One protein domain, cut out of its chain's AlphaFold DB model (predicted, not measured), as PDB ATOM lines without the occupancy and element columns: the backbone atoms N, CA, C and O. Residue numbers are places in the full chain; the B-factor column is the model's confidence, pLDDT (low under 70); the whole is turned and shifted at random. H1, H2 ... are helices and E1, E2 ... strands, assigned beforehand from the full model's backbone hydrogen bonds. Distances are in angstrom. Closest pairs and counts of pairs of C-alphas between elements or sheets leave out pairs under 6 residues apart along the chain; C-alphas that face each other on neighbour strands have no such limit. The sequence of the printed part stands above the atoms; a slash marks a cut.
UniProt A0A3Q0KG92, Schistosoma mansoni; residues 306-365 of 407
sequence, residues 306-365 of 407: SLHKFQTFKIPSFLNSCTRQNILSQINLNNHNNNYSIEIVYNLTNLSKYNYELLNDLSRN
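Overview. This is residues 306 to 365 of the 407 residues of a protein of Schistosoma mansoni (UniProt A0A3Q0KG92). A small two-stranded parallel ribbon, E1 and E2, has two helices near E1, H1 and H2, set at a wide angle to each other. The 60 printed residues hold E1, H1, E2, H2 in that order; the class is mixed, helices and strands. The whole is compact, radius of gyration of the C-alphas 11.1 A, spanning 29 by 22 by 17 A.

Along the chain. Find C-alpha 312 at (14.429, 18.649, -21.134); E1 runs from there to residue 316. E2 is residues 341 to 345. H1, residues 321 to 330, is 14.5 A long. H2, residues 353 to 365, runs 19.4 A to C-alpha 365 at (16.116, -2.360, -13.429).

Arrangement. Look across the parallel strands: N 315 and O 343 are 2.8 A apart, within hydrogen-bond range. E1, H1, E2 form a strand-helix-strand unit, two parallel neighbours with a helix between in the chain; its crossover is right-handed. The closest C-alphas of E1 and H2, Lys 314 and Asn 355, are 7.0 A apart. With residues 359 to 363 alone, H2 only just touches H1, with 3 pairs of C-alphas within 8 A, the closest Ile 327 and Leu 362 at 6.4 A; at 71 degrees they are only just about perpendicular. Every O i to N i+4 pair is within hydrogen-bond range in H1, 8 of 9 in H2.

Size, cuts and confidence. The C-alphas farthest apart, Asn 337 and Arg 364, are 29.9 A apart. The printed part has no cut and no long link; pLDDT is under 70 at residues 306 to 311 and 332 to 340.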
ATOM      1  N   SER A 306      10.029  11.721  -8.734       63.07
ATOM      2  CA  SER A 306       9.497  13.039  -9.089       63.07
ATOM      3  C   SER A 306      10.611  13.902  -9.680       63.07
ATOM      4  O   SER A 306      11.573  14.247  -8.989       63.07
ATOM      5  N   LEU A 307      10.491  14.267 -10.958       61.25
ATOM      6  CA  LEU A 307      11.388  15.229 -11.596       61.25
ATOM      7  C   LEU A 307      10.936  16.652 -11.254       61.25
ATOM      8  O   LEU A 307      10.064  17.216 -11.914       61.25
ATOM      9  N   HIS A 308      11.549  17.266 -10.243       56.87
ATOM     10  CA  HIS A 308      11.127  18.599  -9.804       56.87
ATOM     11  C   HIS A 308      11.643  19.777 -10.657       56.87
ATOM     12  O   HIS A 308      11.212  20.897 -10.401       56.87
ATOM     13  N   LYS A 309      12.538  19.594 -11.647       56.11
ATOM     14  CA  LYS A 309      13.241  20.749 -12.262       56.11
ATOM     15  C   LYS A 309      13.619  20.703 -13.754       56.11
ATOM     16  O   LYS A 309      14.302  21.621 -14.198       56.11
ATOM     17  N   PHE A 310      13.211  19.717 -14.552       57.07
ATOM     18  CA  PHE A 310      13.690  19.638 -15.948       57.07
ATOM     19  C   PHE A 310      12.672  20.147 -16.965       57.07
ATOM     20  O   PHE A 310      11.532  19.708 -16.954       57.07
ATOM     21  N   GLN A 311      13.107  21.016 -17.882       63.35
ATOM     22  CA  GLN A 311      12.400  21.280 -19.145       63.35
ATOM     23  C   GLN A 311      12.769  20.251 -20.228       63.35
ATOM     24  O   GLN A 311      11.964  19.983 -21.115       63.35
ATOM     25  N   THR A 312      13.953  19.629 -20.144       76.58
ATOM     26  CA  THR A 312      14.429  18.649 -21.134       76.58
ATOM     27  C   THR A 312      15.050  17.432 -20.454       76.58
ATOM     28  O   THR A 312      16.018  17.568 -19.702       76.58
ATOM     29  N   PHE A 313      14.523  16.236 -20.728       82.99
ATOM     30  CA  PHE A 313      15.127  14.969 -20.313       82.99
ATOM     31  C   PHE A 313      15.884  14.353 -21.494       82.99
ATOM     32  O   PHE A 313      15.310  14.115 -22.557       82.99
ATOM     33  N   LYS A 314      17.187  14.117 -21.313       87.23
ATOM     34  CA  LYS A 314      18.065  13.583 -22.361       87.23
ATOM     35  C   LYS A 314      18.123  12.061 -22.269       87.23
ATOM     36  O   LYS A 314      18.480  11.532 -21.220       87.23
ATOM     37  N   ILE A 315      17.804  11.372 -23.360       88.44
ATOM     38  CA  ILE A 315      17.746   9.910 -23.452       88.44
ATOM     39  C   ILE A 315      18.814   9.404 -24.427       88.44
ATOM     40  O   ILE A 315      18.873   9.888 -25.558       88.44
ATOM     41  N   PRO A 316      19.640   8.417 -24.047       93.66
ATOM     42  CA  PRO A 316      20.618   7.841 -24.959       93.66
ATOM     43  C   PRO A 316      19.982   7.144 -26.171       93.66
ATOM     44  O   PRO A 316      19.044   6.355 -26.035       93.66
ATOM     45  N   SER A 317      20.525   7.395 -27.362       94.48
ATOM     46  CA  SER A 317      20.023   6.853 -28.634       94.48
ATOM     47  C   SER A 317      20.134   5.332 -28.744       94.48
ATOM     48  O   SER A 317      19.320   4.713 -29.426       94.48
ATOM     49  N   PHE A 318      21.099   4.728 -28.045       95.28
ATOM     50  CA  PHE A 318      21.357   3.286 -28.076       95.28
ATOM     51  C   PHE A 318      20.284   2.441 -27.377       95.28
ATOM     52  O   PHE A 318      20.255   1.225 -27.551       95.28
ATOM     53  N   LEU A 319      19.429   3.049 -26.546       94.51
ATOM     54  CA  LEU A 319      18.389   2.309 -25.835       94.51
ATOM     55  C   LEU A 319      17.403   1.721 -26.845       94.51
ATOM     56  O   LEU A 319      16.858   2.456 -27.674       94.51
ATOM     57  N   ASN A 320      17.138   0.417 -26.751       94.83
ATOM     58  CA  ASN A 320      16.123  -0.228 -27.576       94.83
ATOM     59  C   ASN A 320      14.712   0.312 -27.248       94.83
ATOM     60  O   ASN A 320      14.499   1.008 -26.251       94.83
ATOM     61  N   SER A 321      13.729  -0.004 -28.096       94.67
ATOM     62  CA  SER A 321      12.358   0.510 -27.939       94.67
ATOM     63  C   SER A 321      11.723   0.142 -26.595       94.67
ATOM     64  O   SER A 321      11.029   0.970 -26.011       94.67
ATOM     65  N   CYS A 322      11.964  -1.074 -26.110       95.93
ATOM     66  CA  CYS A 322      11.382  -1.607 -24.881       95.93
ATOM     67  C   CYS A 322      11.962  -0.888 -23.652       95.93
ATOM     68  O   CYS A 322      11.240  -0.221 -22.916       95.93
ATOM     69  N   THR A 323      13.290  -0.874 -23.527       95.13
ATOM     70  CA  THR A 323      14.024  -0.163 -22.474       95.13
ATOM     71  C   THR A 323      13.675   1.325 -22.433       95.13
ATOM     72  O   THR A 323      13.473   1.899 -21.364       95.13
ATOM     73  N   ARG A 324      13.552   1.973 -23.599       92.79
ATOM     74  CA  ARG A 324      13.153   3.386 -23.687       92.79
ATOM     75  C   ARG A 324      11.746   3.617 -23.133       92.79
ATOM     76  O   ARG A 324      11.548   4.575 -22.390       92.79
ATOM     77  N   GLN A 325      10.786   2.760 -23.477       91.89
ATOM     78  CA  GLN A 325       9.413   2.844 -22.968       91.89
ATOM     79  C   GLN A 325       9.355   2.621 -21.451       91.89
ATOM     80  O   GLN A 325       8.667   3.369 -20.756       91.89
ATOM     81  N   ASN A 326      10.123   1.667 -20.924       91.83
ATOM     82  CA  ASN A 326      10.180   1.386 -19.487       91.83
ATOM     83  C   ASN A 326      10.810   2.525 -18.683       91.83
ATOM     84  O   ASN A 326      10.294   2.907 -17.633       91.83
ATOM     85  N   ILE A 327      11.902   3.106 -19.182       88.96
ATOM     86  CA  ILE A 327      12.540   4.270 -18.558       88.96
ATOM     87  C   ILE A 327      11.570   5.455 -18.547       88.96
ATOM     88  O   ILE A 327      11.393   6.098 -17.513       88.96
ATOM     89  N   LEU A 328      10.899   5.721 -19.671       85.85
ATOM     90  CA  LEU A 328       9.929   6.810 -19.775       85.85
ATOM     91  C   LEU A 328       8.710   6.614 -18.867       85.85
ATOM     92  O   LEU A 328       8.230   7.589 -18.302       85.85
ATOM     93  N   SER A 329       8.226   5.382 -18.686       85.53
ATOM     94  CA  SER A 329       7.068   5.106 -17.824       85.53
ATOM     95  C   SER A 329       7.382   5.225 -16.326       85.53
ATOM     96  O   SER A 329       6.497   5.546 -15.529       85.53
ATOM     97  N   GLN A 330       8.641   5.001 -15.928       81.95
ATOM     98  CA  GLN A 330       9.110   5.177 -14.547       81.95
ATOM     99  C   GLN A 330       9.295   6.649 -14.168       81.95
ATOM    100  O   GLN A 330       9.240   7.006 -12.986       81.95
ATOM    101  N   ILE A 331       9.499   7.503 -15.164       77.20
ATOM    102  CA  ILE A 331       9.624   8.938 -14.985       77.20
ATOM    103  C   ILE A 331       8.219   9.540 -14.994       77.20
ATOM    104  O   ILE A 331       7.516   9.514 -15.999       77.20
ATOM    105  N   ASN A 332       7.788  10.101 -13.863       68.26
ATOM    106  CA  ASN A 332       6.485  10.752 -13.795       68.26
ATOM    107  C   ASN A 332       6.509  12.081 -14.571       68.26
ATOM    108  O   ASN A 332       6.846  13.124 -14.012       68.26
ATOM    109  N   LEU A 333       6.152  12.039 -15.855       61.70
ATOM    110  CA  LEU A 333       6.039  13.219 -16.720       61.70
ATOM    111  C   LEU A 333       4.671  13.923 -16.599       61.70
ATOM    112  O   LEU A 333       4.465  14.951 -17.234       61.70
ATOM    113  N   ASN A 334       3.744  13.422 -15.766       53.28
ATOM    114  CA  ASN A 334       2.337  13.864 -15.710       53.28
ATOM    115  C   ASN A 334       2.090  15.255 -15.096       53.28
ATOM    116  O   ASN A 334       0.947  15.584 -14.773       53.28
ATOM    117  N   ASN A 335       3.103  16.108 -14.949       52.61
ATOM    118  CA  ASN A 335       2.812  17.517 -14.707       52.61
ATOM    119  C   ASN A 335       2.316  18.127 -16.022       52.61
ATOM    120  O   ASN A 335       3.105  18.649 -16.802       52.61
ATOM    121  N   HIS A 336       0.996  18.083 -16.235       52.35
ATOM    122  CA  HIS A 336       0.286  18.688 -17.371       52.35
ATOM    123  C   HIS A 336       0.654  20.162 -17.633       52.35
ATOM    124  O   HIS A 336       0.427  20.655 -18.732       52.35
ATOM    125  N   ASN A 337       1.253  20.854 -16.656       52.64
ATOM    126  CA  ASN A 337       1.674  22.250 -16.776       52.64
ATOM    127  C   ASN A 337       3.131  22.450 -17.227       52.64
ATOM    128  O   ASN A 337       3.544  23.592 -17.409       52.64
ATOM    129  N   ASN A 338       3.913  21.384 -17.417       54.40
ATOM    130  CA  ASN A 338       5.295  21.489 -17.874       54.40
ATOM    131  C   ASN A 338       5.447  20.846 -19.257       54.40
ATOM    132  O   ASN A 338       5.297  19.637 -19.415       54.40
ATOM    133  N   ASN A 339       5.814  21.661 -20.250       58.74
ATOM    134  CA  ASN A 339       6.340  21.185 -21.527       58.74
ATOM    135  C   ASN A 339       7.693  20.503 -21.278       58.74
ATOM    136  O   ASN A 339       8.744  21.140 -21.356       58.74
ATOM    137  N   TYR A 340       7.678  19.215 -20.940       66.47
ATOM    138  CA  TYR A 340       8.884  18.399 -20.966       66.47
ATOM    139  C   TYR A 340       9.220  18.075 -22.423       66.47
ATOM    140  O   TYR A 340       8.388  17.552 -23.162       66.47
ATOM    141  N   SER A 341      10.450  18.357 -22.834       73.68
ATOM    142  CA  SER A 341      11.005  17.884 -24.100       73.68
ATOM    143  C   SER A 341      11.887  16.662 -23.849       73.68
ATOM    144  O   SER A 341      12.665  16.616 -22.896       73.68
ATOM    145  N   ILE A 342      11.746  15.634 -24.681       80.39
ATOM    146  CA  ILE A 342      12.662  14.493 -24.696       80.39
ATOM    147  C   ILE A 342      13.683  14.764 -25.796       80.39
ATOM    148  O   ILE A 342      13.312  14.942 -26.953       80.39
ATOM    149  N   GLU A 343      14.964  14.788 -25.442       87.85
ATOM    150  CA  GLU A 343      16.063  14.973 -26.391       87.85
ATOM    151  C   GLU A 343      16.859  13.671 -26.500       87.85
ATOM    152  O   GLU A 343      17.272  13.103 -25.490       87.85
ATOM    153  N   ILE A 344      17.093  13.187 -27.719       89.29
ATOM    154  CA  ILE A 344      17.918  11.997 -27.940       89.29
ATOM    155  C   ILE A 344      19.389  12.416 -28.014       89.29
ATOM    156  O   ILE A 344      19.757  13.245 -28.843       89.29
ATOM    157  N   VAL A 345      20.240  11.811 -27.183       92.09
ATOM    158  CA  VAL A 345      21.690  12.046 -27.193       92.09
ATOM    159  C   VAL A 345      22.450  10.839 -27.729       92.09
ATOM    160  O   VAL A 345      22.164   9.701 -27.370       92.09
ATOM    161  N   TYR A 346      23.451  11.090 -28.570       91.02
ATOM    162  CA  TYR A 346      24.291  10.041 -29.168       91.02
ATOM    163  C   TYR A 346      25.563   9.753 -28.366       91.02
ATOM    164  O   TYR A 346      26.142   8.680 -28.499       91.02
ATOM    165  N   ASN A 347      25.983  10.695 -27.519       88.62
ATOM    166  CA  ASN A 347      27.140  10.549 -26.648       88.62
ATOM    167  C   ASN A 347      26.716  10.736 -25.186       88.62
ATOM    168  O   ASN A 347      26.062  11.727 -24.848       88.62
ATOM    169  N   LEU A 348      27.112   9.796 -24.324       86.85
ATOM    170  CA  LEU A 348      26.848   9.839 -22.885       86.85
ATOM    171  C   LEU A 348      27.461  11.076 -22.212       86.85
ATOM    172  O   LEU A 348      26.909  11.554 -21.225       86.85
ATOM    173  N   THR A 349      28.531  11.655 -22.772       88.37
ATOM    174  CA  THR A 349      29.141  12.900 -22.266       88.37
ATOM    175  C   THR A 349      28.212  14.113 -22.346       88.37
ATOM    176  O   THR A 349      28.446  15.104 -21.664       88.37
ATOM    177  N   ASN A 350      27.153  14.051 -23.162       89.66
ATOM    178  CA  ASN A 350      26.175  15.134 -23.310       89.66
ATOM    179  C   ASN A 350      25.067  15.086 -22.243       89.66
ATOM    180  O   ASN A 350      24.154  15.918 -22.256       89.66
ATOM    181  N   LEU A 351      25.111  14.104 -21.337       87.54
ATOM    182  CA  LEU A 351      24.220  14.025 -20.187       87.54
ATOM    183  C   LEU A 351      24.748  14.907 -19.055       87.54
ATOM    184  O   LEU A 351      25.931  14.889 -18.724       87.54
ATOM    185  N   SER A 352      23.849  15.646 -18.406       87.17
ATOM    186  CA  SER A 352      24.174  16.254 -17.117       87.17
ATOM    187  C   SER A 352      24.471  15.156 -16.091       87.17
ATOM    188  O   SER A 352      23.917  14.058 -16.180       87.17
ATOM    189  N   LYS A 353      25.285  15.464 -15.075       88.23
ATOM    190  CA  LYS A 353      25.589  14.527 -13.979       88.23
ATOM    191  C   LYS A 353      24.320  13.921 -13.364       88.23
ATOM    192  O   LYS A 353      24.249  12.715 -13.173       88.23
ATOM    193  N   TYR A 354      23.295  14.744 -13.142       84.50
ATOM    194  CA  TYR A 354      22.003  14.284 -12.635       84.50
ATOM    195  C   TYR A 354      21.304  13.304 -13.588       84.50
ATOM    196  O   TYR A 354      20.851  12.249 -13.152       84.50
ATOM    197  N   ASN A 355      21.217  13.628 -14.887       85.70
ATOM    198  CA  ASN A 355      20.578  12.737 -15.862       85.70
ATOM    199  C   ASN A 355      21.332  11.411 -15.958       85.70
ATOM    200  O   ASN A 355      20.705  10.367 -16.080       85.70
ATOM    201  N   TYR A 356      22.661  11.459 -15.876       91.82
ATOM    202  CA  TYR A 356      23.501  10.272 -15.866       91.82
ATOM    203  C   TYR A 356      23.223   9.388 -14.643       91.82
ATOM    204  O   TYR A 356      22.976   8.198 -14.808       91.82
ATOM    205  N   GLU A 357      23.209   9.955 -13.432       90.46
ATOM    206  CA  GLU A 357      22.917   9.224 -12.189       90.46
ATOM    207  C   GLU A 357      21.513   8.603 -12.215       90.46
ATOM    208  O   GLU A 357      21.357   7.411 -11.953       90.46
ATOM    209  N   LEU A 358      20.505   9.374 -12.635       88.87
ATOM    210  CA  LEU A 358      19.136   8.888 -12.789       88.87
ATOM    211  C   LEU A 358      19.040   7.757 -13.824       88.87
ATOM    212  O   LEU A 358      18.429   6.724 -13.557       88.87
ATOM    213  N   LEU A 359      19.644   7.925 -15.003       91.84
ATOM    214  CA  LEU A 359      19.653   6.892 -16.038       91.84
ATOM    215  C   LEU A 359      20.414   5.648 -15.590       91.84
ATOM    216  O   LEU A 359      19.995   4.545 -15.917       91.84
ATOM    217  N   ASN A 360      21.498   5.799 -14.833       94.88
ATOM    218  CA  ASN A 360      22.229   4.680 -14.257       94.88
ATOM    219  C   ASN A 360      21.367   3.890 -13.258       94.88
ATOM    220  O   ASN A 360      21.327   2.661 -13.326       94.88
ATOM    221  N   ASP A 361      20.624   4.576 -12.390       91.71
ATOM    222  CA  ASP A 361      19.699   3.934 -11.452       91.71
ATOM    223  C   ASP A 361      18.549   3.216 -12.168       91.71
ATOM    224  O   ASP A 361      18.179   2.104 -11.786       91.71
ATOM    225  N   LEU A 362      18.004   3.816 -13.231       91.49
ATOM    226  CA  LEU A 362      16.954   3.200 -14.046       91.49
ATOM    227  C   LEU A 362      17.489   2.015 -14.865       91.49
ATOM    228  O   LEU A 362      16.826   0.983 -14.942       91.49
ATOM    229  N   SER A 363      18.714   2.112 -15.392       95.33
ATOM    230  CA  SER A 363      19.376   1.042 -16.159       95.33
ATOM    231  C   SER A 363      19.554  -0.233 -15.340       95.33
ATOM    232  O   SER A 363      19.490  -1.331 -15.889       95.33
ATOM    233  N   ARG A 364      19.726  -0.113 -14.015       94.97
ATOM    234  CA  ARG A 364      19.792  -1.268 -13.108       94.97
ATOM    235  C   ARG A 364      18.569  -2.178 -13.251       94.97
ATOM    236  O   ARG A 364      18.731  -3.392 -13.282       94.97
ATOM    237  N   ASN A 365      17.369  -1.602 -13.347       92.00
ATOM    238  CA  ASN A 365      16.116  -2.360 -13.429       92.00
ATOM    239  C   ASN A 365      15.902  -3.016 -14.803       92.00
ATOM    240  O   ASN A 365      15.086  -3.922 -14.926       92.00
TER     241      ASN A 365